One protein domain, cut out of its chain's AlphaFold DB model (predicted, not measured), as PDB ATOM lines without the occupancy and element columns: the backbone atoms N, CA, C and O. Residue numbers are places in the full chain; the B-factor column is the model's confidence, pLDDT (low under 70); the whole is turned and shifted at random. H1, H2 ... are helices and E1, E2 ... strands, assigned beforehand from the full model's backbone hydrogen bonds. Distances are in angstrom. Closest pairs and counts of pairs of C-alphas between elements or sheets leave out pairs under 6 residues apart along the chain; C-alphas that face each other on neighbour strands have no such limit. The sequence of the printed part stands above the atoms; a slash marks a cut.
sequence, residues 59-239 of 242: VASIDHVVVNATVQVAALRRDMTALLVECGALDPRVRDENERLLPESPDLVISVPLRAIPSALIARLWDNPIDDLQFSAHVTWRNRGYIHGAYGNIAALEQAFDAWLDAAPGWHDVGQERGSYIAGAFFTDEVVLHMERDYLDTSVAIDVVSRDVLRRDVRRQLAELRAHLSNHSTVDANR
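Overview. This is residues 59 to 239 of the 242 residues of an uncharacterized protein of Burkholderia ubonensis (UniProt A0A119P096). The model has the outline of a flat, open U. Its base is the four-stranded sheet E3 E2 E4 E5, with H4 and H5 side by side over one face; the five-stranded sheet E1 E9 E8 E7 E6 rises as a wall at one end, H1 and H2 make the other arm, and H6 lies beyond the end of H5. The first sheet is antiparallel and the second mixed, each in the order named. The printed part has 181 residues with six named helices and nine named strands, E1 E2 H1 H2 E3 H3 E4 E5 H4 E6 E7 E8 E9 H5 H6, class mixed. It is only just compact, close to loose, with a radius of gyration of the C-alphas of 18.8 A and spans of 51 by 43 by 22 A.

Arrangement. The strongly twisted five-stranded sheet runs E1, residues 59 to 62, E9, 204 to 210, E8, 191 to 197, E7, 181 to 187, and E6, 172 to 178. E1 and E9 are parallel, with N 60 and O 206 3.0 A apart. E6 E7 E8 E9 form a meander, each strand the antiparallel neighbour of the one before, with N 175 and O 183, N 186 and O 193, and N 194 and O 207 each 2.8 A apart. H5, residues 211 to 230, stands up from this sheet at 77 degrees; its closest C-alphas to E8 are Arg 211 and Val 191, 5.0 A. The other sheet, also strongly twisted, runs E3, residues 109 to 113, E2, 66 to 74, E4, 135 to 140, and E5, 148 to 152; N 73 and O 110 are 2.9 A apart, N 68 and O 138 2.8 A, and, in the hairpin E4 and E5, N 137 and O 150 2.9 A. H4, residues 154 to 165, and H5 are on the same face, making two layers, helices over a sheet: H4 over E5 at a height over the sheet of 8.1 A, H5 over E2 at 8.8 A. H4 and H5 touch, closest at C-alphas Leu 165 and Arg 215, 6.3 A, at a shallow tilt of 2 degrees, opposite ways. H3, residues 119 to 125, touches residues 228 to 230 of H5, closest at C-alphas Ser 119 and His 228, 5.7 A. E3, H3 and E4 form a split strand-helix-strand unit, two strands running the same way with E2 between them, its crossover right-handed. H1, residues 78 to 86, only grazes this sheet, as does H2, residues 92 to 101. H6, residues 233 to 237, and H5 meet only through their link. Every O i to N i+4 pair is within hydrogen-bond range in H1, H2, H4 and H5; H3 has 1 of 3, with 3 of 4 O i to N i+3 pairs, and H6 0 of 1, with 0 of 2.

Along the chain. E1 begins at C-alpha 59, (166.575, 141.131, 110.898). E2 spans 25.6 A, E7 and E9 19.6 A each, and H4 16.2 A. H5, 27.9 A, runs from (169.807, 152.013, 98.718) to (158.190, 177.358, 97.385). H6 ends at C-alpha 237, (149.676, 186.387, 91.560).

Size, cuts and confidence. The C-alphas of Thr 202 and Arg 239, the two farthest apart, are 61.3 A apart. The printed part has no cut, and no link is long. Mean pLDDT of the printed part is 83.9; it is under 70 at residues 127 to 128, 143 to 146, 174 to 183, 198 to 202 and 231 to 239.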
ATOM      1  N   VAL A  59     166.303 140.555 112.219       75.69
ATOM      2  CA  VAL A  59     166.575 141.131 110.898       75.69
ATOM      3  C   VAL A  59     165.277 141.471 110.196       75.69
ATOM      4  O   VAL A  59     164.445 140.602 109.926       75.69
ATOM      5  N   ALA A  60     165.162 142.726 109.792       80.62
ATOM      6  CA  ALA A  60     163.979 143.242 109.142       80.62
ATOM      7  C   ALA A  60     164.299 144.007 107.864       80.62
ATOM      8  O   ALA A  60     165.190 144.843 107.839       80.62
ATOM      9  N   SER A  61     163.517 143.770 106.811       83.62
ATOM     10  CA  SER A  61     163.574 144.593 105.604       83.62
ATOM     11  C   SER A  61     162.679 145.823 105.754       83.62
ATOM     12  O   SER A  61     161.561 145.722 106.267       83.62
ATOM     13  N   ILE A  62     163.189 146.967 105.306       88.44
ATOM     14  CA  ILE A  62     162.490 148.249 105.274       88.44
ATOM     15  C   ILE A  62     162.173 148.601 103.822       88.44
ATOM     16  O   ILE A  62     163.066 148.681 102.976       88.44
ATOM     17  N   ASP A  63     160.894 148.818 103.546       89.31
ATOM     18  CA  ASP A  63     160.343 149.145 102.229       89.31
ATOM     19  C   ASP A  63     159.993 150.633 102.066       89.31
ATOM     20  O   ASP A  63     159.790 151.097 100.937       89.31
ATOM     21  N   HIS A  64     159.968 151.378 103.177       90.69
ATOM     22  CA  HIS A  64     159.728 152.814 103.208       90.69
ATOM     23  C   HIS A  64     160.531 153.531 104.306       90.69
ATOM     24  O   HIS A  64     160.642 153.042 105.431       90.69
ATOM     25  N   VAL A  65     161.044 154.723 103.988       91.81
ATOM     26  CA  VAL A  65     161.676 155.647 104.948       91.81
ATOM     27  C   VAL A  65     160.961 156.996 104.978       91.81
ATOM     28  O   VAL A  65     160.416 157.435 103.967       91.81
ATOM     29  N   VAL A  66     161.010 157.695 106.109       93.38
ATOM     30  CA  VAL A  66     160.340 158.988 106.312       93.38
ATOM     31  C   VAL A  66     161.371 160.076 106.594       93.38
ATOM     32  O   VAL A  66     162.281 159.868 107.390       93.38
ATOM     33  N   VAL A  67     161.219 161.240 105.957       93.88
ATOM     34  CA  VAL A  67     161.987 162.457 106.260       93.88
ATOM     35  C   VAL A  67     161.103 163.399 107.073       93.88
ATOM     36  O   VAL A  67     160.166 164.006 106.550       93.88
ATOM     37  N   ASN A  68     161.425 163.549 108.353       93.38
ATOM     38  CA  ASN A  68     160.745 164.459 109.264       93.38
ATOM     39  C   ASN A  68     161.519 165.772 109.350       93.38
ATOM     40  O   ASN A  68     162.653 165.791 109.824       93.38
ATOM     41  N   ALA A  69     160.905 166.868 108.910       94.44
ATOM     42  CA  ALA A  69     161.487 168.203 108.986       94.44
ATOM     43  C   ALA A  69     160.752 169.052 110.027       94.44
ATOM     44  O   ALA A  69     159.521 169.136 109.996       94.44
ATOM     45  N   THR A  70     161.494 169.683 110.934       94.38
ATOM     46  CA  THR A  70     160.964 170.505 112.023       94.38
ATOM     47  C   THR A  70     161.650 171.862 112.088       94.38
ATOM     48  O   THR A  70     162.862 171.982 111.916       94.38
ATOM     49  N   VAL A  71     160.865 172.892 112.384       92.44
ATOM     50  CA  VAL A  71     161.356 174.232 112.707       92.44
ATOM     51  C   VAL A  71     161.264 174.452 114.214       92.44
ATOM     52  O   VAL A  71     160.338 173.962 114.862       92.44
ATOM     53  N   GLN A  72     162.238 175.164 114.777       91.56
ATOM     54  CA  GLN A  72     162.239 175.531 116.192       91.56
ATOM     55  C   GLN A  72     161.592 176.903 116.366       91.56
ATOM     56  O   GLN A  72     161.984 177.867 115.708       91.56
ATOM     57  N   VAL A  73     160.616 176.991 117.264       91.12
ATOM     58  CA  VAL A  73     159.925 178.238 117.603       91.12
ATOM     59  C   VAL A  73     160.134 178.518 119.077       91.12
ATOM     60  O   VAL A  73     159.784 177.693 119.916       91.12
ATOM     61  N   ALA A  74     160.702 179.675 119.410       91.19
ATOM     62  CA  ALA A  74     160.840 180.077 120.804       91.19
ATOM     63  C   ALA A  74     159.452 180.166 121.457       91.19
ATOM     64  O   ALA A  74     158.572 180.862 120.948       91.19
ATOM     65  N   ALA A  75     159.259 179.513 122.601       92.50
ATOM     66  CA  ALA A  75     157.982 179.503 123.313       92.50
ATOM     67  C   ALA A  75     157.541 180.917 123.751       92.50
ATOM     68  O   ALA A  75     156.349 181.187 123.885       92.50
ATOM     69  N   LEU A  76     158.490 181.852 123.902       92.94
ATOM     70  CA  LEU A  76     158.223 183.270 124.169       92.94
ATOM     71  C   LEU A  76     157.550 184.016 123.002       92.94
ATOM     72  O   LEU A  76     156.914 185.045 123.238       92.94
ATOM     73  N   ARG A  77     157.648 183.524 121.758       91.38
ATOM     74  CA  ARG A  77     156.965 184.092 120.578       91.38
ATOM     75  C   ARG A  77     155.486 183.692 120.576       91.38
ATOM     76  O   ARG A  77     155.038 182.900 119.750       91.38
ATOM     77  N   ARG A  78     154.727 184.218 121.543       91.69
ATOM     78  CA  ARG A  78     153.308 183.879 121.766       91.69
ATOM     79  C   ARG A  78     152.418 184.165 120.557       91.69
ATOM     80  O   ARG A  78     151.439 183.462 120.337       91.69
ATOM     81  N   ASP A  79     152.768 185.179 119.774       91.69
ATOM     82  CA  ASP A  79     152.149 185.501 118.488       91.69
ATOM     83  C   ASP A  79     152.268 184.331 117.498       91.69
ATOM     84  O   ASP A  79     151.269 183.873 116.942       91.69
ATOM     85  N   MET A  80     153.479 183.797 117.329       91.19
ATOM     86  CA  MET A  80     153.744 182.677 116.429       91.19
ATOM     87  C   MET A  80     153.118 181.386 116.948       91.19
ATOM     88  O   MET A  80     152.487 180.659 116.185       91.19
ATOM     89  N   THR A  81     153.274 181.081 118.240       93.69
ATOM     90  CA  THR A  81     152.734 179.841 118.813       93.69
ATOM     91  C   THR A  81     151.205 179.832 118.802       93.69
ATOM     92  O   THR A  81     150.618 178.778 118.570       93.69
ATOM     93  N   ALA A  82     150.543 180.985 118.959       94.19
ATOM     94  CA  ALA A  82     149.097 181.106 118.770       94.19
ATOM     95  C   ALA A  82     148.677 180.811 117.322       94.19
ATOM     96  O   ALA A  82     147.810 179.965 117.110       94.19
ATOM     97  N   LEU A  83     149.337 181.417 116.329       93.44
ATOM     98  CA  LEU A  83     149.064 181.148 114.909       93.44
ATOM     99  C   LEU A  83     149.276 179.669 114.540       93.44
ATOM    100  O   LEU A  83     148.520 179.097 113.755       93.44
ATOM    101  N   LEU A  84     150.296 179.031 115.118       95.00
ATOM    102  CA  LEU A  84     150.580 177.610 114.913       95.00
ATOM    103  C   LEU A  84     149.500 176.707 115.519       95.00
ATOM    104  O   LEU A  84     149.161 175.687 114.921       95.00
ATOM    105  N   VAL A  85     148.920 177.094 116.655       96.19
ATOM    106  CA  VAL A  85     147.750 176.413 117.225       96.19
ATOM    107  C   VAL A  85     146.519 176.605 116.336       96.19
ATOM    108  O   VAL A  85     145.830 175.637 116.025       96.19
ATOM    109  N   GLU A  86     146.258 177.832 115.881       94.75
ATOM    110  CA  GLU A  86     145.098 178.157 115.039       94.75
ATOM    111  C   GLU A  86     145.088 177.383 113.716       94.75
ATOM    112  O   GLU A  86     144.033 176.933 113.270       94.75
ATOM    113  N   CYS A  87     146.255 177.190 113.095       92.19
ATOM    114  CA  CYS A  87     146.373 176.404 111.866       92.19
ATOM    115  C   CYS A  87     146.511 174.889 112.095       92.19
ATOM    116  O   CYS A  87     146.629 174.142 111.125       92.19
ATOM    117  N   GLY A  88     146.481 174.428 113.351       94.00
ATOM    118  CA  GLY A  88     146.562 173.011 113.712       94.00
ATOM    119  C   GLY A  88     147.966 172.400 113.634       94.00
ATOM    120  O   GLY A  88     148.099 171.182 113.734       94.00
ATOM    121  N   ALA A  89     149.013 173.215 113.470       94.38
ATOM    122  CA  ALA A  89     150.402 172.757 113.427       94.38
ATOM    123  C   ALA A  89     150.997 172.488 114.822       94.38
ATOM    124  O   ALA A  89     151.962 171.733 114.943       94.38
ATOM    125  N   LEU A  90     150.432 173.097 115.871       95.94
ATOM    126  CA  LEU A  90     150.846 172.935 117.265       95.94
ATOM    127  C   LEU A  90     149.651 172.539 118.143       95.94
ATOM    128  O   LEU A  90     148.610 173.189 118.107       95.94
ATOM    129  N   ASP A  91     149.808 171.497 118.964       96.06
ATOM    130  CA  ASP A  91     148.799 171.126 119.963       96.06
ATOM    131  C   ASP A  91     148.716 172.218 121.056       96.06
ATOM    132  O   ASP A  91     149.751 172.565 121.644       96.06
ATOM    133  N   PRO A  92     147.516 172.750 121.370       95.88
ATOM    134  CA  PRO A  92     147.332 173.719 122.450       95.88
ATOM    135  C   PRO A  92     147.934 173.272 123.787       95.88
ATOM    136  O   PRO A  92     148.496 174.090 124.507       95.88
ATOM    137  N   ARG A  93     147.863 171.974 124.113       96.56
ATOM    138  CA  ARG A  93     148.403 171.428 125.365       96.56
ATOM    139  C   ARG A  93     149.916 171.552 125.422       96.56
ATOM    140  O   ARG A  93     150.439 171.955 126.453       96.56
ATOM    141  N   VAL A  94     150.602 171.281 124.310       94.75
ATOM    142  CA  VAL A  94     152.062 171.434 124.217       94.75
ATOM    143  C   VAL A  94     152.444 172.897 124.420       94.75
ATOM    144  O   VAL A  94     153.371 173.183 125.176       94.75
ATOM    145  N   ARG A  95     151.715 173.837 123.804       94.25
ATOM    146  CA  ARG A  95     151.935 175.272 124.038       94.25
ATOM    147  C   ARG A  95     151.759 175.622 125.518       94.25
ATOM    148  O   ARG A  95     152.658 176.213 126.105       94.25
ATOM    149  N   ASP A  96     150.632 175.239 126.112       93.94
ATOM    150  CA  ASP A  96     150.290 175.588 127.494       93.94
ATOM    151  C   ASP A  96     151.275 174.971 128.510       93.94
ATOM    152  O   ASP A  96     151.605 175.592 129.519       93.94
ATOM    153  N   GLU A  97     151.776 173.761 128.252       94.56
ATOM    154  CA  GLU A  97     152.828 173.125 129.053       94.56
ATOM    155  C   GLU A  97     154.150 173.892 128.967       94.56
ATOM    156  O   GLU A  97     154.751 174.192 130.000       94.56
ATOM    157  N   ASN A  98     154.574 174.273 127.759       93.31
ATOM    158  CA  ASN A  98     155.787 175.067 127.565       93.31
ATOM    159  C   ASN A  98     155.660 176.449 128.226       93.31
ATOM    160  O   ASN A  98     156.592 176.905 128.883       93.31
ATOM    161  N   GLU A  99     154.493 177.093 128.137       91.19
ATOM    162  CA  GLU A  99     154.247 178.389 128.778       91.19
ATOM    163  C   GLU A  99     154.398 178.350 130.303       91.19
ATOM    164  O   GLU A  99     154.881 179.318 130.892       91.19
ATOM    165  N   ARG A 100     154.031 177.237 130.949       92.06
ATOM    166  CA  ARG A 100     154.221 177.059 132.399       92.06
ATOM    167  C   ARG A 100     155.692 176.938 132.792       92.06
ATOM    168  O   ARG A 100     156.038 177.341 133.896       92.06
ATOM    169  N   LEU A 101     156.533 176.405 131.907       93.00
ATOM    170  CA  LEU A 101     157.966 176.193 132.139       93.00
ATOM    171  C   LEU A 101     158.821 177.428 131.809       93.00
ATOM    172  O   LEU A 101     159.959 177.526 132.264       93.00
ATOM    173  N   LEU A 102     158.275 178.397 131.067       91.38
ATOM    174  CA  LEU A 102     158.983 179.621 130.667       91.38
ATOM    175  C   LEU A 102     159.695 180.372 131.808       91.38
ATOM    176  O   LEU A 102     160.815 180.825 131.574       91.38
ATOM    177  N   PRO A 103     159.120 180.536 133.023       92.94
ATOM    178  CA  PRO A 103     159.808 181.236 134.109       92.94
ATOM    179  C   PRO A 103     161.125 180.572 134.530       92.94
ATOM    180  O   PRO A 103     162.035 181.255 134.989       92.94
ATOM    181  N   GLU A 104     161.224 179.253 134.373       92.75
ATOM    182  CA  GLU A 104     162.406 178.462 134.727       92.75
ATOM    183  C   GLU A 104     163.363 178.296 133.540       92.75
ATOM    184  O   GLU A 104     164.550 178.033 133.723       92.75
ATOM    185  N   SER A 105     162.860 178.428 132.312       91.69
ATOM    186  CA  SER A 105     163.614 178.227 131.072       91.69
ATOM    187  C   SER A 105     163.155 179.226 130.004       91.69
ATOM    188  O   SER A 105     162.297 178.901 129.182       91.69
ATOM    189  N   PRO A 106     163.716 180.451 129.989       89.94
ATOM    190  CA  PRO A 106     163.297 181.488 129.045       89.94
ATOM    191  C   PRO A 106     163.632 181.134 127.589       89.94
ATOM    192  O   PRO A 106     162.921 181.551 126.680       89.94
ATOM    193  N   ASP A 107     164.658 180.314 127.365       91.12
ATOM    194  CA  ASP A 107     165.124 179.911 126.031       91.12
ATOM    195  C   ASP A 107     164.428 178.646 125.500       91.12
ATOM    196  O   ASP A 107     164.939 177.956 124.616       91.12
ATOM    197  N   LEU A 108     163.264 178.301 126.056       92.94
ATOM    198  CA  LEU A 108     162.511 177.118 125.663       92.94
ATOM    199  C   LEU A 108     162.066 177.214 124.197       92.94
ATOM    200  O   LEU A 108     161.488 178.216 123.763       92.94
ATOM    201  N   VAL A 109     162.307 176.145 123.439       92.62
ATOM    202  CA  VAL A 109     161.929 176.028 122.028       92.62
ATOM    203  C   VAL A 109     160.944 174.887 121.822       92.62
ATOM    204  O   VAL A 109     161.067 173.815 122.412       92.62
ATOM    205  N   ILE A 110     159.972 175.121 120.950       93.62
ATOM    206  CA  ILE A 110     158.964 174.159 120.529       93.62
ATOM    207  C   ILE A 110     159.324 173.703 119.116       93.62
ATOM    208  O   ILE A 110     159.396 174.513 118.189       93.62
ATOM    209  N   SER A 111     159.539 172.399 118.950       92.69
ATOM    210  CA  SER A 111     159.755 171.782 117.640       92.69
ATOM    211  C   SER A 111     158.423 171.568 116.932       92.69
ATOM    212  O   SER A 111     157.566 170.843 117.433       92.69
ATOM    213  N   VAL A 112     158.262 172.157 115.749       94.31
ATOM    214  CA  VAL A 112     157.020 172.070 114.971       94.31
ATOM    215  C   VAL A 112     157.293 171.425 113.613       94.31
ATOM    216  O   VAL A 112     158.200 171.875 112.910       94.31
ATOM    217  N   PRO A 113     156.541 170.384 113.205       93.69
ATOM    218  CA  PRO A 113     156.702 169.775 111.888       93.69
ATOM    219  C   PRO A 113     156.394 170.768 110.763       93.69
ATOM    220  O   PRO A 113     155.285 171.290 110.673       93.69
ATOM    221  N   LEU A 114     157.340 170.979 109.844       91.94
ATOM    222  CA  LEU A 114     157.170 171.923 108.731       91.94
ATOM    223  C   LEU A 114     155.990 171.561 107.826       91.94
ATOM    224  O   LEU A 114     155.253 172.434 107.378       91.94
ATOM    225  N   ARG A 115     155.775 170.262 107.595       91.25
ATOM    226  CA  ARG A 115     154.657 169.760 106.781       91.25
ATOM    227  C   ARG A 115     153.284 170.036 107.406       91.25
ATOM    228  O   ARG A 115     152.294 170.019 106.685       91.25
ATOM    229  N   ALA A 116     153.216 170.276 108.718       92.19
ATOM    230  CA  ALA A 116     151.967 170.614 109.399       92.19
ATOM    231  C   ALA A 116     151.606 172.102 109.261       92.19
ATOM    232  O   ALA A 116     150.463 172.479 109.496       92.19
ATOM    233  N   ILE A 117     152.560 172.950 108.862       92.25
ATOM    234  CA  ILE A 117     152.345 174.387 108.701       92.25
ATOM    235  C   ILE A 117     151.894 174.650 107.261       92.25
ATOM    236  O   ILE A 117     152.630 174.307 106.338       92.25
ATOM    237  N   PRO A 118     150.727 175.274 107.021       89.69
ATOM    238  CA  PRO A 118     150.298 175.630 105.670       89.69
ATOM    239  C   PRO A 118     151.329 176.518 104.971       89.69
ATOM    240  O   PRO A 118     151.769 177.502 105.566       89.69
ATOM    241  N   SER A 119     151.653 176.224 103.706       85.38
ATOM    242  CA  SER A 119     152.662 176.967 102.935       85.38
ATOM    243  C   SER A 119     152.435 178.472 103.033       85.38
ATOM    244  O   SER A 119     153.278 179.170 103.567       85.38
ATOM    245  N   ALA A 120     151.232 178.963 102.722       82.75
ATOM    246  CA  ALA A 120     150.866 180.384 102.796       82.75
ATOM    247  C   ALA A 120     151.147 181.083 104.149       82.75
ATOM    248  O   ALA A 120     151.247 182.311 104.186       82.75
ATOM    249  N   LEU A 121     151.264 180.340 105.256       86.44
ATOM    250  CA  LEU A 121     151.610 180.889 106.568       86.44
ATOM    251  C   LEU A 121     153.113 180.889 106.851       86.44
ATOM    252  O   LEU A 121     153.540 181.686 107.677       86.44
ATOM    253  N   ILE A 122     153.921 180.076 106.167       84.88
ATOM    254  CA  ILE A 122     155.367 179.968 106.416       84.88
ATOM    255  C   ILE A 122     156.051 181.333 106.229       84.88
ATOM    256  O   ILE A 122     156.660 181.834 107.167       84.88
ATOM    257  N   ALA A 123     155.858 182.006 105.091       78.00
ATOM    258  CA  ALA A 123     156.414 183.353 104.871       78.00
ATOM    259  C   ALA A 123     155.911 184.421 105.861       78.00
ATOM    260  O   ALA A 123     156.547 185.452 106.031       78.00
ATOM    261  N   ARG A 124     154.732 184.224 106.468       79.62
ATOM    262  CA  ARG A 124     154.170 185.173 107.444       79.62
ATOM    263  C   ARG A 124     154.689 184.929 108.848       79.62
ATOM    264  O   ARG A 124     154.768 185.862 109.636       79.62
ATOM    265  N   LEU A 125     154.926 183.665 109.176       80.31
ATOM    266  CA  LEU A 125     155.416 183.255 110.476       80.31
ATOM    267  C   LEU A 125     156.883 183.638 110.601       80.31
ATOM    268  O   LEU A 125     157.251 184.253 111.589       80.31
ATOM    269  N   TRP A 126     157.708 183.339 109.604       76.94
ATOM    270  CA  TRP A 126     159.126 183.667 109.651       76.94
ATOM    271  C   TRP A 126     159.386 184.918 108.822       76.94
ATOM    272  O   TRP A 126     159.219 184.894 107.610       76.94
ATOM    273  N   ASP A 127     159.829 185.991 109.484       69.25
ATOM    274  CA  ASP A 127     160.118 187.323 108.919       69.25
ATOM    275  C   ASP A 127     161.213 187.336 107.814       69.25
ATOM    276  O   ASP A 127     161.661 188.401 107.392       69.25
ATOM    277  N   ASN A 128     161.669 186.165 107.355       65.69
ATOM    278  CA  ASN A 128     162.748 185.958 106.395       65.69
ATOM    279  C   ASN A 128     162.259 185.202 105.147       65.69
ATOM    280  O   ASN A 128     161.268 184.469 105.210       65.69
ATOM    281  N   PRO A 129     162.986 185.309 104.018       72.50
ATOM    282  CA  PRO A 129     162.759 184.454 102.862       72.50
ATOM    283  C   PRO A 129     162.808 182.980 103.265       72.50
ATOM    284  O   PRO A 129     163.645 182.556 104.059       72.50
ATOM    285  N   ILE A 130     161.921 182.178 102.690       73.94
ATOM    286  CA  ILE A 130     161.800 180.759 103.041       73.94
ATOM    287  C   ILE A 130     163.053 179.969 102.675       73.94
ATOM    288  O   ILE A 130     163.397 179.007 103.358       73.94
ATOM    289  N   ASP A 131     163.771 180.412 101.647       72.56
ATOM    290  CA  ASP A 131     165.049 179.827 101.250       72.56
ATOM    291  C   ASP A 131     166.144 180.010 102.317       72.56
ATOM    292  O   ASP A 131     167.123 179.264 102.321       72.56
ATOM    293  N   ASP A 132     165.956 180.933 103.265       81.06
ATOM    294  CA  ASP A 132     166.855 181.161 104.399       81.06
ATOM    295  C   ASP A 132     166.319 180.572 105.714       81.06
ATOM    296  O   ASP A 132     167.030 180.567 106.728       81.06
ATOM    297  N   LEU A 133     165.087 180.037 105.712       86.06
ATOM    298  CA  LEU A 133     164.488 179.394 106.877       86.06
ATOM    299  C   LEU A 133     165.351 178.207 107.309       86.06
ATOM    300  O   LEU A 133     165.571 177.274 106.541       86.06
ATOM    301  N   GLN A 134     165.812 178.234 108.557       89.38
ATOM    302  CA  GLN A 134     166.626 177.169 109.135       89.38
ATOM    303  C   GLN A 134     165.739 176.130 109.818       89.38
ATOM    304  O   GLN A 134     164.903 176.469 110.660       89.38
ATOM    305  N   PHE A 135     165.946 174.860 109.494       91.31
ATOM    306  CA  PHE A 135     165.201 173.754 110.078       91.31
ATOM    307  C   PHE A 135     166.059 172.496 110.195       91.31
ATOM    308  O   PHE A 135     167.100 172.346 109.554       91.31
ATOM    309  N   SER A 136     165.620 171.588 111.059       93.50
ATOM    310  CA  SER A 136     166.235 170.276 111.229       93.50
ATOM    311  C   SER A 136     165.447 169.257 110.424       93.50
ATOM    312  O   SER A 136     164.220 169.241 110.490       93.50
ATOM    313  N   ALA A 137     166.125 168.371 109.705       94.44
ATOM    314  CA  ALA A 137     165.486 167.247 109.038       94.44
ATOM    315  C   ALA A 137     166.166 165.940 109.422       94.44
ATOM    316  O   ALA A 137     167.388 165.881 109.527       94.44
ATOM    317  N   HIS A 138     165.370 164.897 109.632       92.00
ATOM    318  CA  HIS A 138     165.863 163.591 110.032       92.00
ATOM    319  C   HIS A 138     165.146 162.453 109.322       92.00
ATOM    320  O   HIS A 138     163.933 162.498 109.116       92.00
ATOM    321  N   VAL A 139     165.912 161.425 108.968       91.31
ATOM    322  CA  VAL A 139     165.404 160.180 108.407       91.31
ATOM    323  C   VAL A 139     165.109 159.201 109.529       91.31
ATOM    324  O   VAL A 139     165.953 158.946 110.394       91.31
ATOM    325  N   THR A 140     163.913 158.630 109.474       88.31
ATOM    326  CA  THR A 140     163.479 157.539 110.341       88.31
ATOM    327  C   THR A 140     162.841 156.431 109.513       88.31
ATOM    328  O   THR A 140     162.389 156.632 108.382       88.31
ATOM    329  N   TRP A 141     162.782 155.237 110.087       86.69
ATOM    330  CA  TRP A 141     161.922 154.162 109.613       86.69
ATOM    331  C   TRP A 141     161.419 153.364 110.803       86.69
ATOM    332  O   TRP A 141     162.131 153.167 111.789       86.69
ATOM    333  N   ARG A 142     160.171 152.890 110.698       75.69
ATOM    334  CA  ARG A 142     159.430 152.294 111.821       75.69
ATOM    335  C   ARG A 142     159.361 153.260 113.016       75.69
ATOM    336  O   ARG A 142     159.551 154.463 112.869       75.69
ATOM    337  N   ASN A 143     159.078 152.722 114.198       65.69
ATOM    338  CA  ASN A 143     159.107 153.449 115.469       65.69
ATOM    339  C   ASN A 143     160.504 153.411 116.123       65.69
ATOM    340  O   ASN A 143     160.597 153.470 117.347       65.69
ATOM    341  N   ARG A 144     161.573 153.220 115.335       64.25
ATOM    342  CA  ARG A 144     162.955 153.143 115.834       64.25
ATOM    343  C   ARG A 144     163.703 154.458 115.636       64.25
ATOM    344  O   ARG A 144     163.206 155.362 114.964       64.25
ATOM    345  N   GLY A 145     164.851 154.558 116.306       61.00
ATOM    346  CA  GLY A 145     165.622 155.785 116.468       61.00
ATOM    347  C   GLY A 145     166.040 156.485 115.171       61.00
ATOM    348  O   GLY A 145     165.946 155.966 114.060       61.00
ATOM    349  N   TYR A 146     166.501 157.718 115.359       69.12
ATOM    350  CA  TYR A 146     167.070 158.597 114.340       69.12
ATOM    351  C   TYR A 146     168.268 157.950 113.623       69.12
ATOM    352  O   TYR A 146     169.175 157.444 114.278       69.12
ATOM    353  N   ILE A 147     168.294 158.026 112.288       78.50
ATOM    354  CA  ILE A 147     169.328 157.382 111.456       78.50
ATOM    355  C   ILE A 147     170.358 158.387 110.960       78.50
ATOM    356  O   ILE A 147     171.563 158.186 111.071       78.50
ATOM    357  N   HIS A 148     169.863 159.446 110.334       85.88
ATOM    358  CA  HIS A 148     170.660 160.525 109.790       85.88
ATOM    359  C   HIS A 148     169.815 161.782 109.813       85.88
ATOM    360  O   HIS A 148     168.587 161.733 109.718       85.88
ATOM    361  N   GLY A 149     170.479 162.915 109.890       89.38
ATOM    362  CA  GLY A 149     169.821 164.192 109.871       89.38
ATOM    363  C   GLY A 149     170.818 165.310 109.737       89.38
ATOM    364  O   GLY A 149     172.023 165.165 109.949       89.38
ATOM    365  N   ALA A 150     170.262 166.430 109.329       92.62
ATOM    366  CA  ALA A 150     170.994 167.618 108.991       92.62
ATOM    367  C   ALA A 150     170.208 168.828 109.489       92.62
ATOM    368  O   ALA A 150     169.002 168.763 109.752       92.62
ATOM    369  N   TYR A 151     170.922 169.932 109.633       93.62
ATOM    370  CA  TYR A 151     170.372 171.221 110.007       93.62
ATOM    371  C   TYR A 151     170.799 172.245 108.966       93.62
ATOM    372  O   TYR A 151     171.957 172.256 108.546       93.62
ATOM    373  N   GLY A 152     169.868 173.090 108.551       93.06
ATOM    374  CA  GLY A 152     170.137 174.134 107.579       93.06
ATOM    375  C   GLY A 152     168.871 174.609 106.887       93.06
ATOM    376  O   GLY A 152     167.757 174.248 107.270       93.06
ATOM    377  N   ASN A 153     169.049 175.394 105.831       92.44
ATOM    378  CA  ASN A 153     167.976 175.667 104.886       92.44
ATOM    379  C   ASN A 153     167.765 174.499 103.909       92.44
ATOM    380  O   ASN A 153     168.532 173.533 103.889       92.44
ATOM    381  N   ILE A 154     166.736 174.594 103.059       91.62
ATOM    382  CA  ILE A 154     166.374 173.510 102.134       91.62
ATOM    383  C   ILE A 154     167.533 173.096 101.214       91.62
ATOM    384  O   ILE A 154     167.717 171.907 100.969       91.62
ATOM    385  N   ALA A 155     168.350 174.045 100.749       92.62
ATOM    386  CA  ALA A 155     169.498 173.754  99.892       92.62
ATOM    387  C   ALA A 155     170.605 172.998 100.646       92.62
ATOM    388  O   ALA A 155     171.126 172.003 100.143       92.62
ATOM    389  N   ALA A 156     170.930 173.435 101.866       93.62
ATOM    390  CA  ALA A 156     171.926 172.782 102.710       93.62
ATOM    391  C   ALA A 156     171.509 171.353 103.082       93.62
ATOM    392  O   ALA A 156     172.335 170.441 103.063       93.62
ATOM    393  N   LEU A 157     170.225 171.141 103.380       93.56
ATOM    394  CA  LEU A 157     169.713 169.812 103.695       93.56
ATOM    395  C   LEU A 157     169.797 168.882 102.496       93.56
ATOM    396  O   LEU A 157     170.276 167.765 102.639       93.56
ATOM    397  N   GLU A 158     169.383 169.325 101.315       94.31
ATOM    398  CA  GLU A 158     169.497 168.494 100.119       94.31
ATOM    399  C   GLU A 158     170.934 168.125  99.795       94.31
ATOM    400  O   GLU A 158     171.207 166.957  99.535       94.31
ATOM    401  N   GLN A 159     171.862 169.077  99.903       95.44
ATOM    402  CA  GLN A 159     173.280 168.790  99.736       95.44
ATOM    403  C   GLN A 159     173.773 167.752 100.758       95.44
ATOM    404  O   GLN A 159     174.505 166.832 100.393       95.44
ATOM    405  N   ALA A 160     173.377 167.884 102.027       93.94
ATOM    406  CA  ALA A 160     173.757 166.945 103.079       93.94
ATOM    407  C   ALA A 160     173.176 165.542 102.833       93.94
ATOM    408  O   ALA A 160     173.902 164.550 102.921       93.94
ATOM    409  N   PHE A 161     171.895 165.453 102.467       94.25
ATOM    410  CA  PHE A 161     171.241 164.183 102.170       94.25
ATOM    411  C   PHE A 161     171.782 163.540 100.894       94.25
ATOM    412  O   PHE A 161     171.986 162.332 100.900       94.25
ATOM    413  N   ASP A 162     172.065 164.289  99.826       95.12
ATOM    414  CA  ASP A 162     172.689 163.721  98.626       95.12
ATOM    415  C   ASP A 162     174.094 163.185  98.933       95.12
ATOM    416  O   ASP A 162     174.404 162.051  98.568       95.12
ATOM    417  N   ALA A 163     174.908 163.924  99.697       92.38
ATOM    418  CA  ALA A 163     176.220 163.446 100.137       92.38
ATOM    419  C   ALA A 163     176.120 162.152 100.966       92.38
ATOM    420  O   ALA A 163     176.931 161.239 100.801       92.38
ATOM    421  N   TRP A 164     175.109 162.049 101.828       92.62
ATOM    422  CA  TRP A 164     174.833 160.843 102.604       92.62
ATOM    423  C   TRP A 164     174.340 159.674 101.735       92.62
ATOM    424  O   TRP A 164     174.823 158.551 101.866       92.62
ATOM    425  N   LEU A 165     173.422 159.917 100.796       92.19
ATOM    426  CA  LEU A 165     172.890 158.902  99.875       92.19
ATOM    427  C   LEU A 165     173.957 158.335  98.925       92.19
ATOM    428  O   LEU A 165     173.871 157.167  98.514       92.19
ATOM    429  N   ASP A 166     174.957 159.147  98.590       91.81
ATOM    430  CA  ASP A 166     176.084 158.792  97.728       91.81
ATOM    431  C   ASP A 166     177.321 158.333  98.514       91.81
ATOM    432  O   ASP A 166     178.369 158.061  97.926       91.81
ATOM    433  N   ALA A 167     177.188 158.147  99.832       89.38
ATOM    434  CA  ALA A 167     178.249 157.610 100.666       89.38
ATOM    435  C   ALA A 167     178.772 156.273 100.115       89.38
ATOM    436  O   ALA A 167     178.005 155.367  99.744       89.38
ATOM    437  N   ALA A 168     180.099 156.159 100.050       87.94
ATOM    438  CA  ALA A 168     180.764 154.980  99.524       87.94
ATOM    439  C   ALA A 168     180.432 153.732 100.367       87.94
ATOM    440  O   ALA A 168     180.204 153.838 101.574       87.94
ATOM    441  N   PRO A 169     180.433 152.534  99.764       84.56
ATOM    442  CA  PRO A 169     180.401 151.286 100.516       84.56
ATOM    443  C   PRO A 169     181.502 151.269 101.586       84.56
ATOM    444  O   PRO A 169     182.640 151.663 101.332       84.56
ATOM    445  N   GLY A 170     181.158 150.833 102.794       76.12
ATOM    446  CA  GLY A 170     182.034 150.876 103.965       76.12
ATOM    447  C   GLY A 170     181.967 152.183 104.758       76.12
ATOM    448  O   GLY A 170     182.489 152.224 105.871       76.12
ATOM    449  N   TRP A 171     181.299 153.221 104.245       83.88
ATOM    450  CA  TRP A 171     180.964 154.385 105.057       83.88
ATOM    451  C   TRP A 171     180.018 153.981 106.190       83.88
ATOM    452  O   TRP A 171     179.096 153.177 106.002       83.88
ATOM    453  N   HIS A 172     180.249 154.549 107.367       73.69
ATOM    454  CA  HIS A 172     179.398 154.338 108.522       73.69
ATOM    455  C   HIS A 172     179.280 155.611 109.361       73.69
ATOM    456  O   HIS A 172     180.274 156.302 109.590       73.69
ATOM    457  N   ASP A 173     178.082 155.865 109.876       70.38
ATOM    458  CA  ASP A 173     177.863 156.818 110.965       70.38
ATOM    459  C   ASP A 173     177.674 156.015 112.249       70.38
ATOM    460  O   ASP A 173     176.796 155.150 112.313       70.38
ATOM    461  N   VAL A 174     178.536 156.234 113.241       62.09
ATOM    462  CA  VAL A 174     178.461 155.542 114.535       62.09
ATOM    463  C   VAL A 174     177.971 156.547 115.566       62.09
ATOM    464  O   VAL A 174     178.724 157.417 116.008       62.09
ATOM    465  N   GLY A 175     176.717 156.402 115.987       54.97
ATOM    466  CA  GLY A 175     176.187 157.075 117.163       54.97
ATOM    467  C   GLY A 175     176.773 156.427 118.416       54.97
ATOM    468  O   GLY A 175     176.438 155.295 118.733       54.97
ATOM    469  N   GLN A 176     177.692 157.136 119.080       52.28
ATOM    470  CA  GLN A 176     178.319 156.833 120.378       52.28
ATOM    471  C   GLN A 176     178.334 155.366 120.857       52.28
ATOM    472  O   GLN A 176     177.357 154.846 121.389       52.28
ATOM    473  N   GLU A 177     179.529 154.780 120.910       44.41
ATOM    474  CA  GLU A 177     179.799 153.634 121.776       44.41
ATOM    475  C   GLU A 177     180.101 154.136 123.204       44.41
ATOM    476  O   GLU A 177     181.216 154.561 123.517       44.41
ATOM    477  N   ARG A 178     179.104 154.117 124.097       42.31
ATOM    478  CA  ARG A 178     179.332 154.239 125.547       42.31
ATOM    479  C   ARG A 178     178.458 153.255 126.321       42.31
ATOM    480  O   ARG A 178     177.250 153.405 126.437       42.31
ATOM    481  N   GLY A 179     179.100 152.243 126.900       49.28
ATOM    482  CA  GLY A 179     178.555 151.452 128.004       49.28
ATOM    483  C   GLY A 179     177.703 150.230 127.651       49.28
ATOM    484  O   GLY A 179     177.795 149.279 128.418       49.28
ATOM    485  N   SER A 180     176.929 150.209 126.554       50.78
ATOM    486  CA  SER A 180     176.224 149.016 125.996       50.78
ATOM    487  C   SER A 180     175.312 149.309 124.785       50.78
ATOM    488  O   SER A 180     174.829 148.358 124.173       50.78
ATOM    489  N   TYR A 181     175.084 150.580 124.436       55.97
ATOM    490  CA  TYR A 181     174.243 151.005 123.310       55.97
ATOM    491  C   TYR A 181     175.033 151.016 121.996       55.97
ATOM    492  O   TYR A 181     176.172 151.485 121.963       55.97
ATOM    493  N   ILE A 182     174.430 150.495 120.929       63.38
ATOM    494  CA  ILE A 182     174.935 150.616 119.556       63.38
ATOM    495  C   ILE A 182     173.804 151.233 118.750       63.38
ATOM    496  O   ILE A 182     172.727 150.651 118.712       63.38
ATOM    497  N   ALA A 183     174.062 152.361 118.096       68.50
ATOM    498  CA  ALA A 183     173.240 152.860 117.005       68.50
ATOM    499  C   ALA A 183     174.165 153.289 115.874       68.50
ATOM    500  O   ALA A 183     175.075 154.095 116.067       68.50
ATOM    501  N   GLY A 184     173.973 152.724 114.690       73.81
ATOM    502  CA  GLY A 184     174.788 153.106 113.547       73.81
ATOM    503  C   GLY A 184     174.213 152.633 112.232       73.81
ATOM    504  O   GLY A 184     173.534 151.607 112.169       73.81
ATOM    505  N   ALA A 185     174.507 153.396 111.185       79.38
ATOM    506  CA  ALA A 185     174.132 153.090 109.815       79.38
ATOM    507  C   ALA A 185     175.383 152.711 109.020       79.38
ATOM    508  O   ALA A 185     176.352 153.466 108.988       79.38
ATOM    509  N   PHE A 186     175.353 151.554 108.363       85.19
ATOM    510  CA  PHE A 186     176.473 150.991 107.612       85.19
ATOM    511  C   PHE A 186     176.078 150.823 106.153       85.19
ATOM    512  O   PHE A 186     175.132 150.101 105.832       85.19
ATOM    513  N   PHE A 187     176.812 151.484 105.264       87.19
ATOM    514  CA  PHE A 187     176.522 151.486 103.840       87.19
ATOM    515  C   PHE A 187     177.256 150.337 103.157       87.19
ATOM    516  O   PHE A 187     178.472 150.202 103.258       87.19
ATOM    517  N   THR A 188     176.514 149.515 102.427       88.44
ATOM    518  CA  THR A 188     177.059 148.526 101.488       88.44
ATOM    519  C   THR A 188     176.817 148.999 100.050       88.44
ATOM    520  O   THR A 188     176.343 150.119  99.835       88.44
ATOM    521  N   ASP A 189     177.128 148.164  99.060       85.88
ATOM    522  CA  ASP A 189     176.828 148.459  97.654       85.88
ATOM    523  C   ASP A 189     175.320 148.564  97.382       85.88
ATOM    524  O   ASP A 189     174.886 149.414  96.607       85.88
ATOM    525  N   GLU A 190     174.507 147.743  98.054       87.06
ATOM    526  CA  GLU A 190     173.080 147.579  97.734       87.06
ATOM    527  C   GLU A 190     172.142 148.029  98.860       87.06
ATOM    528  O   GLU A 190     171.000 148.420  98.608       87.06
ATOM    529  N   VAL A 191     172.608 147.989 100.111       89.06
ATOM    530  CA  VAL A 191     171.778 148.235 101.299       89.06
ATOM    531  C   VAL A 191     172.468 149.117 102.333       89.06
ATOM    532  O   VAL A 191     173.697 149.152 102.421       89.06
ATOM    533  N   VAL A 192     171.661 149.778 103.158       88.19
ATOM    534  CA  VAL A 192     172.064 150.362 104.436       88.19
ATOM    535  C   VAL A 192     171.595 149.432 105.547       88.19
ATOM    536  O   VAL A 192     170.416 149.079 105.614       88.19
ATOM    537  N   LEU A 193     172.527 149.026 106.402       86.56
ATOM    538  CA  LEU A 193     172.245 148.273 107.617       86.56
ATOM    539  C   LEU A 193     172.184 149.256 108.777       86.56
ATOM    540  O   LEU A 193     173.183 149.912 109.064       86.56
ATOM    541  N   HIS A 194     171.045 149.349 109.448       84.81
ATOM    542  CA  HIS A 194     170.957 150.040 110.726       84.81
ATOM    543  C   HIS A 194     170.930 149.029 111.849       84.81
ATOM    544  O   HIS A 194     170.082 148.139 111.869       84.81
ATOM    545  N   MET A 195     171.888 149.161 112.754       80.62
ATOM    546  CA  MET A 195     172.024 148.277 113.896       80.62
ATOM    547  C   MET A 195     171.713 149.058 115.156       80.62
ATOM    548  O   MET A 195     172.388 150.046 115.439       80.62
ATOM    549  N   GLU A 196     170.718 148.586 115.900       78.31
ATOM    550  CA  GLU A 196     170.342 149.134 117.195       78.31
ATOM    551  C   GLU A 196     170.462 148.054 118.272       78.31
ATOM    552  O   GLU A 196     170.010 146.920 118.093       78.31
ATOM    553  N   ARG A 197     171.076 148.405 119.400       74.62
ATOM    554  CA  ARG A 197     171.076 147.594 120.617       74.62
ATOM    555  C   ARG A 197     170.606 148.453 121.775       74.62
ATOM    556  O   ARG A 197     171.275 149.427 122.113       74.62
ATOM    557  N   ASP A 198     169.492 148.065 122.383       65.62
ATOM    558  CA  ASP A 198     168.937 148.769 123.536       65.62
ATOM    559  C   ASP A 198     169.869 148.641 124.759       65.62
ATOM    560  O   ASP A 198     170.618 147.679 124.924       65.62
ATOM    561  N   TYR A 199     169.830 149.632 125.640       59.19
ATOM    562  CA  TYR A 199     170.578 149.656 126.890       59.19
ATOM    563  C   TYR A 199     170.136 148.544 127.856       59.19
ATOM    564  O   TYR A 199     170.958 148.011 128.606       59.19
ATOM    565  N   LEU A 200     168.844 148.194 127.846       61.91
ATOM    566  CA  LEU A 200     168.260 147.184 128.739       61.91
ATOM    567  C   LEU A 200     168.168 145.790 128.112       61.91
ATOM    568  O   LEU A 200     168.014 144.809 128.843       61.91
ATOM    569  N   ASP A 201     168.286 145.694 126.787       63.88
ATOM    570  CA  ASP A 201     168.169 144.444 126.047       63.88
ATOM    571  C   ASP A 201     169.509 144.060 125.401       63.88
ATOM    572  O   ASP A 201     170.202 144.841 124.755       63.88
ATOM    573  N   THR A 202     169.913 142.808 125.584       65.75
ATOM    574  CA  THR A 202     171.080 142.264 124.877       65.75
ATOM    575  C   THR A 202     170.787 141.938 123.414       65.75
ATOM    576  O   THR A 202     171.725 141.613 122.684       65.75
ATOM    577  N   SER A 203     169.520 142.004 122.995       70.88
ATOM    578  CA  SER A 203     169.121 141.804 121.610       70.88
ATOM    579  C   SER A 203     169.678 142.913 120.714       70.88
ATOM    580  O   SER A 203     169.712 144.094 121.058       70.88
ATOM    581  N   VAL A 204     170.183 142.496 119.557       76.31
ATOM    582  CA  VAL A 204     170.620 143.397 118.493       76.31
ATOM    583  C   VAL A 204     169.568 143.319 117.409       76.31
ATOM    584  O   VAL A 204     169.261 142.230 116.919       76.31
ATOM    585  N   ALA A 205     169.033 144.463 117.020       79.69
ATOM    586  CA  ALA A 205     168.135 144.553 115.893       79.69
ATOM    587  C   ALA A 205     168.874 145.124 114.684       79.69
ATOM    588  O   ALA A 205     169.669 146.055 114.811       79.69
ATOM    589  N   ILE A 206     168.630 144.539 113.515       83.50
ATOM    590  CA  ILE A 206     169.256 144.926 112.254       83.50
ATOM    591  C   ILE A 206     168.153 145.225 111.244       83.50
ATOM    592  O   ILE A 206     167.477 144.326 110.743       83.50
ATOM    593  N   ASP A 207     167.993 146.496 110.912       85.88
ATOM    594  CA  ASP A 207     167.120 146.934 109.833       85.88
ATOM    595  C   ASP A 207     167.928 147.033 108.529       85.88
ATOM    596  O   ASP A 207     169.025 147.591 108.488       85.88
ATOM    597  N   VAL A 208     167.385 146.468 107.454       88.75
ATOM    598  CA  VAL A 208     167.996 146.398 106.126       88.75
ATOM    599  C   VAL A 208     167.161 147.230 105.165       88.75
ATOM    600  O   VAL A 208     166.041 146.855 104.808       88.75
ATOM    601  N   VAL A 209     167.721 148.350 104.720       90.06
ATOM    602  CA  VAL A 209     167.087 149.271 103.771       90.06
ATOM    603  C   VAL A 209     167.812 149.162 102.434       90.06
ATOM    604  O   VAL A 209     169.027 149.317 102.384       90.06
ATOM    605  N   SER A 210     167.100 148.932 101.330       92.12
ATOM    606  CA  SER A 210     167.716 149.042  99.996       92.12
ATOM    607  C   SER A 210     168.155 150.485  99.728       92.12
ATOM    608  O   SER A 210     167.408 151.425 100.006       92.12
ATOM    609  N   ARG A 211     169.338 150.679  99.130       91.44
ATOM    610  CA  ARG A 211     169.807 152.013  98.718       91.44
ATOM    611  C   ARG A 211     168.881 152.666  97.697       91.44
ATOM    612  O   ARG A 211     168.763 153.889  97.695       91.44
ATOM    613  N   ASP A 212     168.193 151.882  96.873       93.31
ATOM    614  CA  ASP A 212     167.226 152.405  95.907       93.31
ATOM    615  C   ASP A 212     165.963 152.913  96.600       93.31
ATOM    616  O   ASP A 212     165.493 154.006  96.287       93.31
ATOM    617  N   VAL A 213     165.454 152.168  97.590       92.56
ATOM    618  CA  VAL A 213     164.341 152.616  98.446       92.56
ATOM    619  C   VAL A 213     164.723 153.904  99.165       92.56
ATOM    620  O   VAL A 213     163.976 154.882  99.113       92.56
ATOM    621  N   LEU A 214     165.914 153.926  99.769       92.94
ATOM    622  CA  LEU A 214     166.415 155.077 100.502       92.94
ATOM    623  C   LEU A 214     166.508 156.318  99.604       92.94
ATOM    624  O   LEU A 214     165.937 157.357  99.927       92.94
ATOM    625  N   ARG A 215     167.157 156.202  98.438       95.56
ATOM    626  CA  ARG A 215     167.273 157.305  97.470       95.56
ATOM    627  C   ARG A 215     165.915 157.773  96.971       95.56
ATOM    628  O   ARG A 215     165.668 158.977  96.951       95.56
ATOM    629  N   ARG A 216     165.045 156.844  96.565       96.25
ATOM    630  CA  ARG A 216     163.708 157.150  96.041       96.25
ATOM    631  C   ARG A 216     162.914 157.973  97.046       96.25
ATOM    632  O   ARG A 216     162.372 159.018  96.697       96.25
ATOM    633  N   ASP A 217     162.842 157.501  98.283       96.31
ATOM    634  CA  ASP A 217     161.964 158.084  99.290       96.31
ATOM    635  C   ASP A 217     162.516 159.384  99.866       96.31
ATOM    636  O   ASP A 217     161.737 160.319 100.053       96.31
ATOM    637  N   VAL A 218     163.829 159.470 100.109       95.75
ATOM    638  CA  VAL A 218     164.467 160.697 100.605       95.75
ATOM    639  C   VAL A 218     164.371 161.799  99.556       95.75
ATOM    640  O   VAL A 218     163.864 162.876  99.859       95.75
ATOM    641  N   ARG A 219     164.753 161.527  98.300       96.81
ATOM    642  CA  ARG A 219     164.685 162.537  97.229       96.81
ATOM    643  C   ARG A 219     163.257 162.989  96.954       96.81
ATOM    644  O   ARG A 219     163.018 164.187  96.830       96.81
ATOM    645  N   ARG A 220     162.290 162.061  96.923       97.25
ATOM    646  CA  ARG A 220     160.867 162.409  96.791       97.25
ATOM    647  C   ARG A 220     160.415 163.334  97.922       97.25
ATOM    648  O   ARG A 220     159.792 164.356  97.657       97.25
ATOM    649  N   GLN A 221     160.725 162.995  99.172       96.75
ATOM    650  CA  GLN A 221     160.257 163.763 100.327       96.75
ATOM    651  C   GLN A 221     160.954 165.117 100.487       96.75
ATOM    652  O   GLN A 221     160.314 166.057 100.961       96.75
ATOM    653  N   LEU A 222     162.217 165.241 100.073       95.19
ATOM    654  CA  LEU A 222     162.906 166.531  99.994       95.19
ATOM    655  C   LEU A 222     162.313 167.411  98.886       95.19
ATOM    656  O   LEU A 222     162.041 168.582  99.130       95.19
ATOM    657  N   ALA A 223     161.994 166.841  97.719       94.44
ATOM    658  CA  ALA A 223     161.317 167.572  96.647       94.44
ATOM    659  C   ALA A 223     159.912 168.052  97.058       94.44
ATOM    660  O   ALA A 223     159.548 169.196  96.793       94.44
ATOM    661  N   GLU A 224     159.135 167.210  97.749       94.25
ATOM    662  CA  GLU A 224     157.847 167.601  98.341       94.25
ATOM    663  C   GLU A 224     158.008 168.735  99.356       94.25
ATOM    664  O   GLU A 224     157.218 169.677  99.356       94.25
ATOM    665  N   LEU A 225     159.032 168.659 100.211       92.62
ATOM    666  CA  LEU A 225     159.313 169.698 101.195       92.62
ATOM    667  C   LEU A 225     159.695 171.014 100.517       92.62
ATOM    668  O   LEU A 225     159.141 172.050 100.869       92.62
ATOM    669  N   ARG A 226     160.565 170.985  99.502       91.69
ATOM    670  CA  ARG A 226     160.861 172.168  98.689       91.69
ATOM    671  C   ARG A 226     159.591 172.737  98.069       91.69
ATOM    672  O   ARG A 226     159.357 173.930  98.186       91.69
ATOM    673  N   ALA A 227     158.759 171.914  97.436       90.25
ATOM    674  CA  ALA A 227     157.524 172.391  96.814       90.25
ATOM    675  C   ALA A 227     156.583 173.050  97.839       90.25
ATOM    676  O   ALA A 227     155.990 174.091  97.561       90.25
ATOM    677  N   HIS A 228     156.489 172.476  99.041       89.31
ATOM    678  CA  HIS A 228     155.726 173.043 100.155       89.31
ATOM    679  C   HIS A 228     156.250 174.421 100.572       89.31
ATOM    680  O   HIS A 228     155.463 175.344 100.771       89.31
ATOM    681  N   LEU A 229     157.572 174.575 100.625       87.62
ATOM    682  CA  LEU A 229     158.261 175.822 100.949       87.62
ATOM    683  C   LEU A 229     158.200 176.865  99.814       87.62
ATOM    684  O   LEU A 229     158.145 178.058 100.082       87.62
ATOM    685  N   SER A 230     158.172 176.450  98.546       81.75
ATOM    686  CA  SER A 230     158.190 177.358  97.385       81.75
ATOM    687  C   SER A 230     156.804 177.826  96.918       81.75
ATOM    688  O   SER A 230     156.713 178.762  96.123       81.75
ATOM    689  N   ASN A 231     155.708 177.230  97.403       66.44
ATOM    690  CA  ASN A 231     154.331 177.506  96.952       66.44
ATOM    691  C   ASN A 231     153.766 178.903  97.325       66.44
ATOM    692  O   ASN A 231     152.555 179.114  97.325       66.44
ATOM    693  N   HIS A 232     154.627 179.887  97.587       55.62
ATOM    694  CA  HIS A 232     154.255 181.273  97.882       55.62
ATOM    695  C   HIS A 232     153.901 182.109  96.652       55.62
ATOM    696  O   HIS A 232     153.193 183.102  96.774       55.62
ATOM    697  N   SER A 233     154.349 181.712  95.459       48.56
ATOM    698  CA  SER A 233     154.226 182.573  94.272       48.56
ATOM    699  C   SER A 233     152.851 182.550  93.589       48.56
ATOM    700  O   SER A 233     152.553 183.445  92.803       48.56
ATOM    701  N   THR A 234     151.983 181.571  93.856       47.16
ATOM    702  CA  THR A 234     150.700 181.436  93.130       47.16
ATOM    703  C   THR A 234     149.514 182.113  93.814       47.16
ATOM    704  O   THR A 234     148.534 182.437  93.143       47.16
ATOM    705  N   VAL A 235     149.584 182.375  95.122       50.34
ATOM    706  CA  VAL A 235     148.481 183.015  95.863       50.34
ATOM    707  C   VAL A 235     148.507 184.541  95.715       50.34
ATOM    708  O   VAL A 235     147.443 185.147  95.588       50.34
ATOM    709  N   ASP A 236     149.690 185.158  95.630       44.44
ATOM    710  CA  ASP A 236     149.806 186.607  95.410       44.44
ATOM    711  C   ASP A 236     149.605 187.008  93.940       44.44
ATOM    712  O   ASP A 236     149.016 188.053  93.665       44.44
ATOM    713  N   ALA A 237     149.961 186.146  92.979       44.72
ATOM    714  CA  ALA A 237     149.676 186.387  91.560       44.72
ATOM    715  C   ALA A 237     148.163 186.392  91.248       44.72
ATOM    716  O   ALA A 237     147.703 187.187  90.433       44.72
ATOM    717  N   ASN A 238     147.370 185.569  91.946       44.91
ATOM    718  CA  ASN A 238     145.910 185.519  91.783       44.91
ATOM    719  C   ASN A 238     145.147 186.589  92.587       44.91
ATOM    720  O   ASN A 238     143.938 186.721  92.413       44.91
ATOM    721  N   ARG A 239     145.820 187.362  93.452       46.91
ATOM    722  CA  ARG A 239     145.240 188.543  94.125       46.91
ATOM    723  C   ARG A 239     145.543 189.864  93.417       46.91
ATOM    724  O   ARG A 239     144.949 190.877  93.771       46.91
TER     725      ARG A 239